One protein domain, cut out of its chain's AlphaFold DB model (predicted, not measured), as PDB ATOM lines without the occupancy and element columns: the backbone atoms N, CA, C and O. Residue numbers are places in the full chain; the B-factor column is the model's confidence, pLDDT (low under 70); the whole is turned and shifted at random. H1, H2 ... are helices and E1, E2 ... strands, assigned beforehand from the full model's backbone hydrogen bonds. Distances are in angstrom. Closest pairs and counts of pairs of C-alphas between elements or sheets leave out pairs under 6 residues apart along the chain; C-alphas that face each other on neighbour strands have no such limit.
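This is residues 3 to 107 of the 110 residues of an uncharacterized protein of Moraxella osloensis (UniProt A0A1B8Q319). What shape does the backbone make? A strongly twisted sheet of five strands, curled like part of a barrel, makes one lobe, and a cluster of three crossed helices, H1, H2 and H3, makes a second lobe that only grazes the sheet. A long link without named elements, residues 53 to 74, joins the two, and part of it pairs with E2. What parts follow one another? The printed part has 105 residues, with five named strands and then three named helices, E1 E2 E3 E4 E5 H1 H2 H3; the sheet's order is E4 E3 E2 E1 E5, all antiparallel, and the class is mixed. How compact is it? It is compact, with a radius of gyration of the C-alphas of 13.4 A and spans of 36 by 35 by 25 A.

Where are the strands? E1 is residues 3 to 6, beginning at C-alpha 3 (-16.467, -40.638, -22.233). E2 is residues 12 to 20, 21.9 A long, and bends by 72 degrees at residue 16; E3 is residues 27 to 33, 18.0 A, E4 residues 40 to 43, and E5 residues 47 to 52, 13.8 A. Where are the helices? H1 is residues 75 to 83, 12.0 A, and H2 residues 85 to 93, 12.1 A. H3 is residues 96 to 106, 15.4 A, ending at C-alpha 106 (-21.280, -39.830, -35.625).

How are the strands paired? E1, E2, E3 and E4 form a meander, each strand the antiparallel neighbour of the one before, with N 13 and O 4 at 2.8 A, N 16 and O 30 at 2.8 A, and N 40 and O 31 at 2.8 A. E5 is the antiparallel neighbour of E1, with N 51 and O 3 at 2.8 A. How do the helices meet? H1 touches H2 at a steep tilt of 49 degrees, the C-alphas of Phe 80 and Tyr 88 being the closest at 5.2 A; H1 touches H3 at a steep tilt of 52 degrees, closest at Val 76 and Leu 106, 6.6 A between C-alphas. H2 touches H3 about perpendicular, at 81 degrees, with the C-alphas of Ile 91 and Trp 99 closest at 4.9 A; in H1, H2 and H3 every O i to N i+4 pair is within hydrogen-bond range. Which helices reach the sheet? H1 only grazes it with residues 75 to 78, and H2 with residues 92 to 93. H3 is not on it.

How far does it reach? The two C-alphas farthest apart, those of Asn 10 and Phe 65, are 36.2 A apart. Which link is long? The link from E5 to H1 has 22 residues, and the printed part has no cut. Where is confidence low? Residues 54 to 55 are under 70, while the mean pLDDT of the printed part is 91.1.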
ATOM      1  N   ARG A   3     -17.510 -41.643 -22.454       91.81
ATOM      2  CA  ARG A   3     -16.467 -40.638 -22.233       91.81
ATOM      3  C   ARG A   3     -15.646 -40.993 -21.005       91.81
ATOM      4  O   ARG A   3     -16.139 -41.689 -20.123       91.81
ATOM      5  N   ALA A   4     -14.422 -40.504 -20.950       93.19
ATOM      6  CA  ALA A   4     -13.567 -40.598 -19.775       93.19
ATOM      7  C   ALA A   4     -12.673 -39.358 -19.693       93.19
ATOM      8  O   ALA A   4     -12.585 -38.599 -20.657       93.19
ATOM      9  N   MET A   5     -11.989 -39.176 -18.571       93.38
ATOM     10  CA  MET A   5     -10.912 -38.200 -18.439       93.38
ATOM     11  C   MET A   5      -9.559 -38.890 -18.621       93.38
ATOM     12  O   MET A   5      -9.276 -39.903 -17.975       93.38
ATOM     13  N   SER A   6      -8.708 -38.330 -19.482       92.19
ATOM     14  CA  SER A   6      -7.313 -38.764 -19.620       92.19
ATOM     15  C   SER A   6      -6.465 -38.163 -18.497       92.19
ATOM     16  O   SER A   6      -6.467 -36.948 -18.290       92.19
ATOM     17  N   LYS A   7      -5.694 -38.995 -17.781       89.38
ATOM     18  CA  LYS A   7      -4.744 -38.524 -16.750       89.38
ATOM     19  C   LYS A   7      -3.591 -37.716 -17.342       89.38
ATOM     20  O   LYS A   7      -3.045 -36.860 -16.653       89.38
ATOM     21  N   GLY A   8      -3.200 -38.021 -18.580       82.62
ATOM     22  CA  GLY A   8      -2.090 -37.361 -19.268       82.62
ATOM     23  C   GLY A   8      -2.503 -36.045 -19.922       82.62
ATOM     24  O   GLY A   8      -1.807 -35.044 -19.775       82.62
ATOM     25  N   ASP A   9      -3.652 -36.044 -20.600       75.38
ATOM     26  CA  ASP A   9      -4.110 -34.897 -21.395       75.38
ATOM     27  C   ASP A   9      -4.902 -33.881 -20.563       75.38
ATOM     28  O   ASP A   9      -5.072 -32.737 -20.982       75.38
ATOM     29  N   ASN A  10      -5.371 -34.292 -19.377       81.06
ATOM     30  CA  ASN A  10      -6.246 -33.509 -18.501       81.06
ATOM     31  C   ASN A  10      -7.495 -32.978 -19.234       81.06
ATOM     32  O   ASN A  10      -7.950 -31.861 -18.988       81.06
ATOM     33  N   ASP A  11      -8.030 -33.793 -20.144       87.38
ATOM     34  CA  ASP A  11      -9.177 -33.466 -20.986       87.38
ATOM     35  C   ASP A  11     -10.078 -34.693 -21.178       87.38
ATOM     36  O   ASP A  11      -9.685 -35.839 -20.905       87.38
ATOM     37  N   PHE A  12     -11.295 -34.438 -21.651       90.31
ATOM     38  CA  PHE A  12     -12.243 -35.471 -22.014       90.31
ATOM     39  C   PHE A  12     -11.773 -36.227 -23.252       90.31
ATOM     40  O   PHE A  12     -11.358 -35.656 -24.264       90.31
ATOM     41  N   ILE A  13     -11.922 -37.543 -23.180       92.81
ATOM     42  CA  ILE A  13     -11.794 -38.440 -24.315       92.81
ATOM     43  C   ILE A  13     -13.131 -39.110 -24.598       92.81
ATOM     44  O   ILE A  13     -13.918 -39.383 -23.688       92.81
ATOM     45  N   TYR A  14     -13.364 -39.425 -25.866       93.12
ATOM     46  CA  TYR A  14     -14.526 -40.187 -26.304       93.12
ATOM     47  C   TYR A  14     -14.074 -41.552 -26.791       93.12
ATOM     48  O   TYR A  14     -13.324 -41.658 -27.757       93.12
ATOM     49  N   ILE A  15     -14.518 -42.595 -26.105       94.25
ATOM     50  CA  ILE A  15     -14.138 -43.982 -26.360       94.25
ATOM     51  C   ILE A  15     -15.045 -44.536 -27.454       94.25
ATOM     52  O   ILE A  15     -16.262 -44.455 -27.347       94.25
ATOM     53  N   TYR A  16     -14.482 -45.151 -28.488       94.62
ATOM     54  CA  TYR A  16     -15.228 -45.773 -29.587       94.62
ATOM     55  C   TYR A  16     -15.055 -47.284 -29.659       94.62
ATOM     56  O   TYR A  16     -15.873 -47.944 -30.294       94.62
ATOM     57  N   SER A  17     -14.047 -47.846 -29.001       95.12
ATOM     58  CA  SER A  17     -13.913 -49.293 -28.870       95.12
ATOM     59  C   SER A  17     -13.241 -49.674 -27.561       95.12
ATOM     60  O   SER A  17     -12.435 -48.909 -27.035       95.12
ATOM     61  N   ILE A  18     -13.586 -50.852 -27.049       94.94
ATOM     62  CA  ILE A  18     -13.007 -51.463 -25.853       94.94
ATOM     63  C   ILE A  18     -12.555 -52.869 -26.222       94.94
ATOM     64  O   ILE A  18     -13.311 -53.585 -26.882       94.94
ATOM     65  N   TYR A  19     -11.349 -53.238 -25.800       93.06
ATOM     66  CA  TYR A  19     -10.737 -54.533 -26.082       93.06
ATOM     67  C   TYR A  19     -10.073 -55.111 -24.834       93.06
ATOM     68  O   TYR A  19      -9.373 -54.398 -24.112       93.06
ATOM     69  N   GLU A  20     -10.254 -56.407 -24.607       92.69
ATOM     70  CA  GLU A  20      -9.493 -57.185 -23.636       92.69
ATOM     71  C   GLU A  20      -8.096 -57.506 -24.191       92.69
ATOM     72  O   GLU A  20      -7.927 -57.933 -25.335       92.69
ATOM     73  N   GLY A  21      -7.074 -57.322 -23.357       86.19
ATOM     74  CA  GLY A  21      -5.721 -57.789 -23.626       86.19
ATOM     75  C   GLY A  21      -5.647 -59.310 -23.728       86.19
ATOM     76  O   GLY A  21      -6.545 -60.039 -23.306       86.19
ATOM     77  N   SER A  22      -4.527 -59.822 -24.238       82.56
ATOM     78  CA  SER A  22      -4.322 -61.268 -24.403       82.56
ATOM     79  C   SER A  22      -4.378 -62.060 -23.089       82.56
ATOM     80  O   SER A  22      -4.677 -63.252 -23.101       82.56
ATOM     81  N   ASP A  23      -4.083 -61.412 -21.960       82.81
ATOM     82  CA  ASP A  23      -4.176 -61.979 -20.611       82.81
ATOM     83  C   ASP A  23      -5.560 -61.798 -19.960       82.81
ATOM     84  O   ASP A  23      -5.799 -62.325 -18.873       82.81
ATOM     85  N   LYS A  24      -6.486 -61.105 -20.641       77.00
ATOM     86  CA  LYS A  24      -7.843 -60.748 -20.194       77.00
ATOM     87  C   LYS A  24      -7.903 -59.924 -18.910       77.00
ATOM     88  O   LYS A  24      -8.982 -59.763 -18.340       77.00
ATOM     89  N   THR A  25      -6.766 -59.424 -18.440       82.38
ATOM     90  CA  THR A  25      -6.694 -58.553 -17.266       82.38
ATOM     91  C   THR A  25      -6.570 -57.097 -17.659       82.38
ATOM     92  O   THR A  25      -7.086 -56.238 -16.949       82.38
ATOM     93  N   ASP A  26      -5.948 -56.824 -18.803       88.94
ATOM     94  CA  ASP A  26      -5.848 -55.470 -19.322       88.94
ATOM     95  C   ASP A  26      -7.063 -55.105 -20.178       88.94
ATOM     96  O   ASP A  26      -7.511 -55.888 -21.019       88.94
ATOM     97  N   ILE A  27      -7.561 -53.882 -20.001       92.56
ATOM     98  CA  ILE A  27      -8.584 -53.287 -20.859       92.56
ATOM     99  C   ILE A  27      -7.975 -52.099 -21.602       92.56
ATOM    100  O   ILE A  27      -7.399 -51.184 -20.999       92.56
ATOM    101  N   TYR A  28      -8.134 -52.125 -22.920       94.56
ATOM    102  CA  TYR A  28      -7.683 -51.098 -23.846       94.56
ATOM    103  C   TYR A  28      -8.880 -50.362 -24.436       94.56
ATOM    104  O   TYR A  28      -9.906 -50.959 -24.759       94.56
ATOM    105  N   TYR A  29      -8.722 -49.059 -24.614       94.94
ATOM    106  CA  TYR A  29      -9.749 -48.151 -25.093       94.94
ATOM    107  C   TYR A  29      -9.235 -47.416 -26.322       94.94
ATOM    108  O   TYR A  29      -8.223 -46.728 -26.246       94.94
ATOM    109  N   LEU A  30      -9.938 -47.531 -27.444       95.69
ATOM    110  CA  LEU A  30      -9.655 -46.747 -28.642       95.69
ATOM    111  C   LEU A  30     -10.530 -45.493 -28.618       95.69
ATOM    112  O   LEU A  30     -11.757 -45.607 -28.671       95.69
ATOM    113  N   ALA A  31      -9.923 -44.315 -28.499       94.75
ATOM    114  CA  ALA A  31     -10.627 -43.078 -28.175       94.75
ATOM    115  C   ALA A  31     -10.099 -41.854 -28.933       94.75
ATOM    116  O   ALA A  31      -8.942 -41.817 -29.331       94.75
ATOM    117  N   SER A  32     -10.933 -40.827 -29.094       93.38
ATOM    118  CA  SER A  32     -10.500 -39.501 -29.559       93.38
ATOM    119  C   SER A  32     -10.249 -38.563 -28.382       93.38
ATOM    120  O   SER A  32     -11.027 -38.590 -27.428       93.38
ATOM    121  N   CYS A  33      -9.270 -37.666 -28.497       90.06
ATOM    122  CA  CYS A  33      -9.054 -36.551 -27.570       90.06
ATOM    123  C   CYS A  33      -9.036 -35.211 -28.329       90.06
ATOM    124  O   CYS A  33      -8.847 -35.187 -29.545       90.06
ATOM    125  N   ALA A  34      -9.252 -34.087 -27.638       84.19
ATOM    126  CA  ALA A  34      -9.465 -32.789 -28.294       84.19
ATOM    127  C   ALA A  34      -8.267 -32.290 -29.124       84.19
ATOM    128  O   ALA A  34      -8.448 -31.595 -30.122       84.19
ATOM    129  N   ASN A  35      -7.048 -32.659 -28.728       83.88
ATOM    130  CA  ASN A  35      -5.809 -32.172 -29.340       83.88
ATOM    131  C   ASN A  35      -5.205 -33.154 -30.354       83.88
ATOM    132  O   ASN A  35      -4.056 -32.984 -30.767       83.88
ATOM    133  N   HIS A  36      -5.954 -34.184 -30.754       88.44
ATOM    134  CA  HIS A  36      -5.492 -35.202 -31.686       88.44
ATOM    135  C   HIS A  36      -6.549 -35.500 -32.747       88.44
ATOM    136  O   HIS A  36      -7.709 -35.776 -32.447       88.44
ATOM    137  N   GLN A  37      -6.123 -35.475 -34.006       92.62
ATOM    138  CA  GLN A  37      -6.908 -36.006 -35.109       92.62
ATOM    139  C   GLN A  37      -6.579 -37.488 -35.252       92.62
ATOM    140  O   GLN A  37      -5.419 -37.818 -35.470       92.62
ATOM    141  N   GLY A  38      -7.591 -38.347 -35.151       94.50
ATOM    142  CA  GLY A  38      -7.420 -39.797 -35.152       94.50
ATOM    143  C   GLY A  38      -7.845 -40.441 -33.838       94.50
ATOM    144  O   GLY A  38      -8.468 -39.802 -32.981       94.50
ATOM    145  N   LEU A  39      -7.532 -41.729 -33.693       95.88
ATOM    146  CA  LEU A  39      -7.855 -42.499 -32.497       95.88
ATOM    147  C   LEU A  39      -6.585 -42.955 -31.777       95.88
ATOM    148  O   LEU A  39      -5.670 -43.510 -32.376       95.88
ATOM    149  N   ILE A  40      -6.573 -42.775 -30.460       94.25
ATOM    150  CA  ILE A  40      -5.485 -43.153 -29.562       94.25
ATOM    151  C   ILE A  40      -5.926 -44.344 -28.721       94.25
ATOM    152  O   ILE A  40      -7.074 -44.430 -28.280       94.25
ATOM    153  N   VAL A  41      -4.990 -45.259 -28.481       94.50
ATOM    154  CA  VAL A  41      -5.173 -46.360 -27.538       94.50
ATOM    155  C   VAL A  41      -4.770 -45.901 -26.141       94.50
ATOM    156  O   VAL A  41      -3.623 -45.527 -25.918       94.50
ATOM    157  N   TYR A  42      -5.703 -45.996 -25.201       94.38
ATOM    158  CA  TYR A  42      -5.478 -45.795 -23.774       94.38
ATOM    159  C   TYR A  42      -5.635 -47.120 -23.030       94.38
ATOM    160  O   TYR A  42      -6.509 -47.925 -23.351       94.38
ATOM    161  N   ARG A  43      -4.833 -47.335 -21.992       93.81
ATOM    162  CA  ARG A  43      -5.068 -48.379 -20.987       93.81
ATOM    163  C   ARG A  43      -6.011 -47.865 -19.917       93.81
ATOM    164  O   ARG A  43      -6.015 -46.678 -19.604       93.81
ATOM    165  N   GLU A  44      -6.742 -48.765 -19.269       91.88
ATOM    166  CA  GLU A  44      -7.636 -48.401 -18.160       91.88
ATOM    167  C   GLU A  44      -6.949 -47.576 -17.066       91.88
ATOM    168  O   GLU A  44      -7.499 -46.591 -16.578       91.88
ATOM    169  N   ILE A  45      -5.702 -47.921 -16.731       92.25
ATOM    170  CA  ILE A  45      -4.908 -47.207 -15.725       92.25
ATOM    171  C   ILE A  45      -4.614 -45.746 -16.093       92.25
ATOM    172  O   ILE A  45      -4.262 -44.964 -15.207       92.25
ATOM    173  N   GLU A  46      -4.755 -45.360 -17.361       94.06
ATOM    174  CA  GLU A  46      -4.514 -44.006 -17.873       94.06
ATOM    175  C   GLU A  46      -5.769 -43.126 -17.792       94.06
ATOM    176  O   GLU A  46      -5.684 -41.916 -18.002       94.06
ATOM    177  N   LEU A  47      -6.914 -43.712 -17.432       93.38
ATOM    178  CA  LEU A  47      -8.219 -43.061 -17.434       93.38
ATOM    179  C   LEU A  47      -8.816 -42.962 -16.027       93.38
ATOM    180  O   LEU A  47      -8.437 -43.684 -15.098       93.38
ATOM    181  N   PHE A  48      -9.744 -42.027 -15.861       93.19
ATOM    182  CA  PHE A  48     -10.622 -41.907 -14.698       93.19
ATOM    183  C   PHE A  48     -11.970 -41.306 -15.122       93.19
ATOM    184  O   PHE A  48     -12.125 -40.901 -16.274       93.19
ATOM    185  N   ASP A  49     -12.954 -41.305 -14.218       91.69
ATOM    186  CA  ASP A  49     -14.310 -40.781 -14.455       91.69
ATOM    187  C   ASP A  49     -14.945 -41.295 -15.761       91.69
ATOM    188  O   ASP A  49     -15.417 -40.536 -16.607       91.69
ATOM    189  N   ILE A  50     -14.924 -42.621 -15.946       90.44
ATOM    190  CA  ILE A  50     -15.536 -43.272 -17.109       90.44
ATOM    191  C   ILE A  50     -17.060 -43.200 -16.980       90.44
ATOM    192  O   ILE A  50     -17.653 -43.768 -16.061       90.44
ATOM    193  N   GLU A  51     -17.703 -42.547 -17.942       90.12
ATOM    194  CA  GLU A  51     -19.142 -42.311 -17.966       90.12
ATOM    195  C   GLU A  51     -19.787 -42.862 -19.241       90.12
ATOM    196  O   GLU A  51     -19.318 -42.647 -20.363       90.12
ATOM    197  N   ILE A  52     -20.927 -43.537 -19.075       85.56
ATOM    198  CA  ILE A  52     -21.735 -44.060 -20.178       85.56
ATOM    199  C   ILE A  52     -22.869 -43.067 -20.453       85.56
ATOM    200  O   ILE A  52     -23.841 -42.995 -19.709       85.56
ATOM    201  N   LEU A  53     -22.763 -42.313 -21.547       74.69
ATOM    202  CA  LEU A  53     -23.652 -41.187 -21.865       74.69
ATOM    203  C   LEU A  53     -24.926 -41.558 -22.654       74.69
ATOM    204  O   LEU A  53     -25.648 -40.653 -23.060       74.69
ATOM    205  N   ASN A  54     -25.194 -42.856 -22.860       64.50
ATOM    206  CA  ASN A  54     -26.173 -43.516 -23.762       64.50
ATOM    207  C   ASN A  54     -25.454 -44.177 -24.927       64.50
ATOM    208  O   ASN A  54     -25.039 -43.452 -25.824       64.50
ATOM    209  N   ASP A  55     -25.330 -45.503 -24.988       64.56
ATOM    210  CA  ASP A  55     -24.930 -46.114 -26.259       64.56
ATOM    211  C   ASP A  55     -25.414 -47.535 -26.507       64.56
ATOM    212  O   ASP A  55     -25.481 -48.374 -25.612       64.56
ATOM    213  N   ASN A  56     -25.599 -47.771 -27.805       80.56
ATOM    214  CA  ASN A  56     -25.782 -49.055 -28.463       80.56
ATOM    215  C   ASN A  56     -24.421 -49.594 -28.945       80.56
ATOM    216  O   ASN A  56     -24.245 -49.807 -30.146       80.56
ATOM    217  N   TYR A  57     -23.428 -49.749 -28.054       90.94
ATOM    218  CA  TYR A  57     -22.222 -50.497 -28.444       90.94
ATOM    219  C   TYR A  57     -22.647 -51.901 -28.836       90.94
ATOM    220  O   TYR A  57     -23.470 -52.521 -28.162       90.94
ATOM    221  N   ILE A  58     -22.055 -52.397 -29.909       92.44
ATOM    222  CA  ILE A  58     -22.237 -53.783 -30.301       92.44
ATOM    223  C   ILE A  58     -21.168 -54.634 -29.621       92.44
ATOM    224  O   ILE A  58     -20.019 -54.204 -29.484       92.44
ATOM    225  N   SER A  59     -21.550 -55.833 -29.199       93.44
ATOM    226  CA  SER A  59     -20.594 -56.828 -28.728       93.44
ATOM    227  C   SER A  59     -19.844 -57.398 -29.927       93.44
ATOM    228  O   SER A  59     -20.464 -57.910 -30.861       93.44
ATOM    229  N   LEU A  60     -18.512 -57.337 -29.918       93.00
ATOM    230  CA  LEU A  60     -17.712 -57.919 -31.001       93.00
ATOM    231  C   LEU A  60     -17.793 -59.449 -31.003       93.00
ATOM    232  O   LEU A  60     -17.674 -60.073 -32.056       93.00
ATOM    233  N   ARG A  61     -18.119 -60.051 -29.853       91.00
ATOM    234  CA  ARG A  61     -18.307 -61.497 -29.704       91.00
ATOM    235  C   ARG A  61     -19.480 -62.062 -30.511       91.00
ATOM    236  O   ARG A  61     -19.519 -63.258 -30.779       91.00
ATOM    237  N   GLU A  62     -20.428 -61.216 -30.919       90.00
ATOM    238  CA  GLU A  62     -21.514 -61.601 -31.833       90.00
ATOM    239  C   GLU A  62     -21.012 -61.891 -33.258       90.00
ATOM    240  O   GLU A  62     -21.698 -62.567 -34.026       90.00
ATOM    241  N   PHE A  63     -19.814 -61.410 -33.605       89.94
ATOM    242  CA  PHE A  63     -19.226 -61.513 -34.943       89.94
ATOM    243  C   PHE A  63     -17.918 -62.310 -34.960       89.94
ATOM    244  O   PHE A  63     -17.619 -62.949 -35.967       89.94
ATOM    245  N   ASP A  64     -17.169 -62.308 -33.856       88.81
ATOM    246  CA  ASP A  64     -15.933 -63.068 -33.688       88.81
ATOM    247  C   ASP A  64     -15.930 -63.816 -32.347       88.81
ATOM    248  O   ASP A  64     -15.874 -63.223 -31.272       88.81
ATOM    249  N   PHE A  65     -15.961 -65.148 -32.397       86.75
ATOM    250  CA  PHE A  65     -15.974 -65.986 -31.195       86.75
ATOM    251  C   PHE A  65     -14.657 -65.936 -30.402       86.75
ATOM    252  O   PHE A  65     -14.638 -66.375 -29.249       86.75
ATOM    253  N   LEU A  66     -13.577 -65.447 -31.021       88.75
ATOM    254  CA  LEU A  66     -12.279 -65.241 -30.382       88.75
ATOM    255  C   LEU A  66     -12.213 -63.921 -29.605       88.75
ATOM    256  O   LEU A  66     -11.312 -63.771 -28.781       88.75
ATOM    257  N   ALA A  67     -13.158 -63.002 -29.831       88.38
ATOM    258  CA  ALA A  67     -13.208 -61.730 -29.127       88.38
ATOM    259  C   ALA A  67     -13.432 -61.917 -27.616       88.38
ATOM    260  O   ALA A  67     -14.103 -62.857 -27.159       88.38
ATOM    261  N   GLY A  68     -12.877 -60.985 -26.846       87.12
ATOM    262  CA  GLY A  68     -13.059 -60.883 -25.406       87.12
ATOM    263  C   GLY A  68     -14.525 -60.719 -25.008       87.12
ATOM    264  O   GLY A  68     -15.387 -60.317 -25.792       87.12
ATOM    265  N   SER A  69     -14.841 -61.043 -23.756       87.94
ATOM    266  CA  SER A  69     -16.217 -60.916 -23.248       87.94
ATOM    267  C   SER A  69     -16.697 -59.470 -23.160       87.94
ATOM    268  O   SER A  69     -17.896 -59.221 -23.286       87.94
ATOM    269  N   ASN A  70     -15.769 -58.541 -22.943       88.19
ATOM    270  CA  ASN A  70     -16.028 -57.112 -22.837       88.19
ATOM    271  C   ASN A  70     -15.742 -56.348 -24.138       88.19
ATOM    272  O   ASN A  70     -15.947 -55.130 -24.173       88.19
ATOM    273  N   ASP A  71     -15.307 -57.047 -25.190       93.00
ATOM    274  CA  ASP A  71     -14.955 -56.440 -26.467       93.00
ATOM    275  C   ASP A  71     -16.191 -55.847 -27.126       93.00
ATOM    276  O   ASP A  71     -17.159 -56.540 -27.460       93.00
ATOM    277  N   LYS A  72     -16.164 -54.533 -27.324       93.88
ATOM    278  CA  LYS A  72     -17.308 -53.805 -27.861       93.88
ATOM    279  C   LYS A  72     -16.873 -52.585 -28.639       93.88
ATOM    280  O   LYS A  72     -15.917 -51.910 -28.272       93.88
ATOM    281  N   MET A  73     -17.630 -52.268 -29.678       94.94
ATOM    282  CA  MET A  73     -17.316 -51.170 -30.583       94.94
ATOM    283  C   MET A  73     -18.541 -50.304 -30.845       94.94
ATOM    284  O   MET A  73     -19.680 -50.774 -30.863       94.94
ATOM    285  N   HIS A  74     -18.307 -49.013 -31.041       94.12
ATOM    286  CA  HIS A  74     -19.332 -48.082 -31.461       94.12
ATOM    287  C   HIS A  74     -19.806 -48.460 -32.878       94.12
ATOM    288  O   HIS A  74     -18.970 -48.647 -33.766       94.12
ATOM    289  N   PRO A  75     -21.123 -48.529 -33.145       93.00
ATOM    290  CA  PRO A  75     -21.657 -49.086 -34.390       93.00
ATOM    291  C   PRO A  75     -21.180 -48.355 -35.650       93.00
ATOM    292  O   PRO A  75     -20.982 -48.984 -36.684       93.00
ATOM    293  N   VAL A  76     -20.941 -47.040 -35.567       93.75
ATOM    294  CA  VAL A  76     -20.379 -46.267 -36.690       93.75
ATOM    295  C   VAL A  76     -18.951 -46.711 -37.010       93.75
ATOM    296  O   VAL A  76     -18.642 -46.949 -38.172       93.75
ATOM    297  N   LEU A  77     -18.096 -46.874 -35.994       94.88
ATOM    298  CA  LEU A  77     -16.715 -47.316 -36.203       94.88
ATOM    299  C   LEU A  77     -16.685 -48.754 -36.736       94.88
ATOM    300  O   LEU A  77     -15.953 -49.051 -37.678       94.88
ATOM    301  N   PHE A  78     -17.553 -49.619 -36.206       95.19
ATOM    302  CA  PHE A  78     -17.688 -50.993 -36.688       95.19
ATOM    303  C   PHE A  78     -18.156 -51.075 -38.142       95.19
ATOM    304  O   PHE A  78     -17.707 -51.936 -38.895       95.19
ATOM    305  N   ASN A  79     -19.047 -50.174 -38.560       95.19
ATOM    306  CA  ASN A  79     -19.502 -50.128 -39.941       95.19
ATOM    307  C   ASN A  79     -18.348 -49.840 -40.914       95.19
ATOM    308  O   ASN A  79     -18.312 -50.447 -41.983       95.19
ATOM    309  N   PHE A  80     -17.398 -48.977 -40.540       96.56
ATOM    310  CA  PHE A  80     -16.176 -48.773 -41.322       96.56
ATOM    311  C   PHE A  80     -15.278 -50.006 -41.282       96.56
ATOM    312  O   PHE A  80     -14.953 -50.529 -42.341       96.56
ATOM    313  N   LEU A  81     -14.991 -50.549 -40.091       95.44
ATOM    314  CA  LEU A  81     -14.174 -51.761 -39.940       95.44
ATOM    315  C   LEU A  81     -14.645 -52.906 -40.855       95.44
ATOM    316  O   LEU A  81     -13.831 -53.606 -41.448       95.44
ATOM    317  N   LYS A  82     -15.963 -53.103 -40.963       95.12
ATOM    318  CA  LYS A  82     -16.552 -54.210 -41.723       95.12
ATOM    319  C   LYS A  82     -16.603 -53.969 -43.234       95.12
ATOM    320  O   LYS A  82     -16.498 -54.932 -43.990       95.12
ATOM    321  N   ASN A  83     -16.863 -52.738 -43.667       96.25
ATOM    322  CA  ASN A  83     -17.222 -52.461 -45.062       96.25
ATOM    323  C   ASN A  83     -16.157 -51.680 -45.835       96.25
ATOM    324  O   ASN A  83     -16.173 -51.725 -47.061       96.25
ATOM    325  N   ASP A  84     -15.267 -50.962 -45.148       96.12
ATOM    326  CA  ASP A  84     -14.266 -50.099 -45.770       96.12
ATOM    327  C   ASP A  84     -13.015 -50.004 -44.883       96.12
ATOM    328  O   ASP A  84     -12.868 -49.106 -44.047       96.12
ATOM    329  N   TRP A  85     -12.131 -50.994 -45.039       95.62
ATOM    330  CA  TRP A  85     -10.904 -51.100 -44.250       95.62
ATOM    331  C   TRP A  85      -9.986 -49.885 -44.431       95.62
ATOM    332  O   TRP A  85      -9.412 -49.420 -43.453       95.62
ATOM    333  N   GLU A  86      -9.882 -49.347 -45.648       97.38
ATOM    334  CA  GLU A  86      -9.024 -48.192 -45.944       97.38
ATOM    335  C   GLU A  86      -9.516 -46.941 -45.206       97.38
ATOM    336  O   GLU A  86      -8.723 -46.222 -44.594       97.38
ATOM    337  N   ILE A  87     -10.834 -46.705 -45.179       97.00
ATOM    338  CA  ILE A  87     -11.399 -45.616 -44.371       97.00
ATOM    339  C   ILE A  87     -11.201 -45.887 -42.878       97.00
ATOM    340  O   ILE A  87     -10.851 -44.966 -42.145       97.00
ATOM    341  N   TYR A  88     -11.406 -47.118 -42.402       97.50
ATOM    342  CA  TYR A  88     -11.174 -47.459 -40.994       97.50
ATOM    343  C   TYR A  88      -9.728 -47.174 -40.562       97.50
ATOM    344  O   TYR A  88      -9.514 -46.498 -39.555       97.50
ATOM    345  N   GLU A  89      -8.748 -47.644 -41.332       97.69
ATOM    346  CA  GLU A  89      -7.325 -47.397 -41.089       97.69
ATOM    347  C   GLU A  89      -7.036 -45.894 -41.085       97.69
ATOM    348  O   GLU A  89      -6.475 -45.375 -40.121       97.69
ATOM    349  N   GLY A  90      -7.542 -45.164 -42.081       97.81
ATOM    350  CA  GLY A  90      -7.392 -43.716 -42.141       97.81
ATOM    351  C   GLY A  90      -8.032 -42.972 -40.963       97.81
ATOM    352  O   GLY A  90      -7.498 -41.954 -40.528       97.81
ATOM    353  N   ILE A  91      -9.143 -43.462 -40.398       97.25
ATOM    354  CA  ILE A  91      -9.735 -42.905 -39.168       97.25
ATOM    355  C   ILE A  91      -8.789 -43.107 -37.987       97.25
ATOM    356  O   ILE A  91      -8.565 -42.168 -37.226       97.25
ATOM    357  N   VAL A  92      -8.248 -44.318 -37.826       96.62
ATOM    358  CA  VAL A  92      -7.333 -44.650 -36.726       96.62
ATOM    359  C   VAL A  92      -6.062 -43.807 -36.816       96.62
ATOM    360  O   VAL A  92      -5.670 -43.197 -35.825       96.62
ATOM    361  N   GLU A  93      -5.472 -43.703 -38.006       96.31
ATOM    362  CA  GLU A  93      -4.253 -42.926 -38.265       96.31
ATOM    363  C   GLU A  93      -4.457 -41.405 -38.237       96.31
ATOM    364  O   GLU A  93      -3.484 -40.649 -38.247       96.31
ATOM    365  N   GLY A  94      -5.707 -40.935 -38.234       95.50
ATOM    366  CA  GLY A  94      -6.003 -39.509 -38.256       95.50
ATOM    367  C   GLY A  94      -5.798 -38.860 -39.621       95.50
ATOM    368  O   GLY A  94      -5.438 -37.687 -39.702       95.50
ATOM    369  N   GLN A  95      -6.040 -39.578 -40.716       97.38
ATOM    370  CA  GLN A  95      -6.111 -38.991 -42.052       97.38
ATOM    371  C   GLN A  95      -7.348 -38.086 -42.167       97.38
ATOM    372  O   GLN A  95      -8.445 -38.453 -41.744       97.38
ATOM    373  N   LEU A  96      -7.182 -36.896 -42.755       94.81
ATOM    374  CA  LEU A  96      -8.204 -35.839 -42.723       94.81
ATOM    375  C   LEU A  96      -9.549 -36.269 -43.320       94.81
ATOM    376  O   LEU A  96     -10.581 -36.120 -42.672       94.81
ATOM    377  N   GLU A  97      -9.550 -36.807 -44.539       96.44
ATOM    378  CA  GLU A  97     -10.789 -37.182 -45.233       96.44
ATOM    379  C   GLU A  97     -11.544 -38.321 -44.511       96.44
ATOM    380  O   GLU A  97     -12.714 -38.123 -44.165       96.44
ATOM    381  N   PRO A  98     -10.909 -39.467 -44.177       97.25
ATOM    382  CA  PRO A  98     -11.539 -40.506 -43.355       97.25
ATOM    383  C   PRO A  98     -12.078 -39.987 -42.019       97.25
ATOM    384  O   PRO A  98     -13.203 -40.314 -41.629       97.25
ATOM    385  N   TRP A  99     -11.317 -39.125 -41.340       95.25
ATOM    386  CA  TRP A  99     -11.720 -38.540 -40.065       95.25
ATOM    387  C   TRP A  99     -12.988 -37.690 -40.182       95.25
ATOM    388  O   TRP A  99     -13.933 -37.864 -39.408       95.25
ATOM    389  N   LEU A 100     -13.058 -36.807 -41.182       93.62
ATOM    390  CA  LEU A 100     -14.240 -35.977 -41.426       93.62
ATOM    391  C   LEU A 100     -15.470 -36.826 -41.783       93.62
ATOM    392  O   LEU A 100     -16.581 -36.527 -41.333       93.62
ATOM    393  N   ILE A 101     -15.288 -37.906 -42.550       95.31
ATOM    394  CA  ILE A 101     -16.355 -38.867 -42.864       95.31
ATOM    395  C   ILE A 101     -16.877 -39.528 -41.580       95.31
ATOM    396  O   ILE A 101     -18.094 -39.608 -41.379       95.31
ATOM    397  N   PHE A 102     -15.978 -39.956 -40.694       94.31
ATOM    398  CA  PHE A 102     -16.331 -40.546 -39.406       94.31
ATOM    399  C   PHE A 102     -17.107 -39.573 -38.517       94.31
ATOM    400  O   PHE A 102     -18.208 -39.900 -38.068       94.31
ATOM    401  N   GLN A 103     -16.601 -38.349 -38.339       91.31
ATOM    402  CA  GLN A 103     -17.276 -37.301 -37.564       91.31
ATOM    403  C   GLN A 103     -18.673 -36.992 -38.115       91.31
ATOM    404  O   GLN A 103     -19.638 -36.881 -37.357       91.31
ATOM    405  N   LYS A 104     -18.818 -36.929 -39.443       92.75
ATOM    406  CA  LYS A 104     -20.116 -36.722 -40.093       92.75
ATOM    407  C   LYS A 104     -21.108 -37.848 -39.782       92.75
ATOM    408  O   LYS A 104     -22.283 -37.563 -39.560       92.75
ATOM    409  N   GLN A 105     -20.661 -39.107 -39.756       91.44
ATOM    410  CA  GLN A 105     -21.526 -40.252 -39.437       91.44
ATOM    411  C   GLN A 105     -21.851 -40.383 -37.946       91.44
ATOM    412  O   GLN A 105     -22.930 -40.868 -37.602       91.44
ATOM    413  N   LEU A 106     -20.965 -39.932 -37.053       88.12
ATOM    414  CA  LEU A 106     -21.280 -39.830 -35.625       88.12
ATOM    415  C   LEU A 106     -22.435 -38.846 -35.367       88.12
ATOM    416  O   LEU A 106     -23.185 -39.031 -34.403       88.12
ATOM    417  N   GLY A 107     -22.615 -37.859 -36.251       79.50
ATOM    418  CA  GLY A 107     -23.576 -36.768 -36.107       79.50
ATOM    419  C   GLY A 107     -23.063 -35.678 -35.163       79.50
ATOM    420  O   GLY A 107     -21.990 -35.811 -34.578       79.50
TER     421      GLY A 107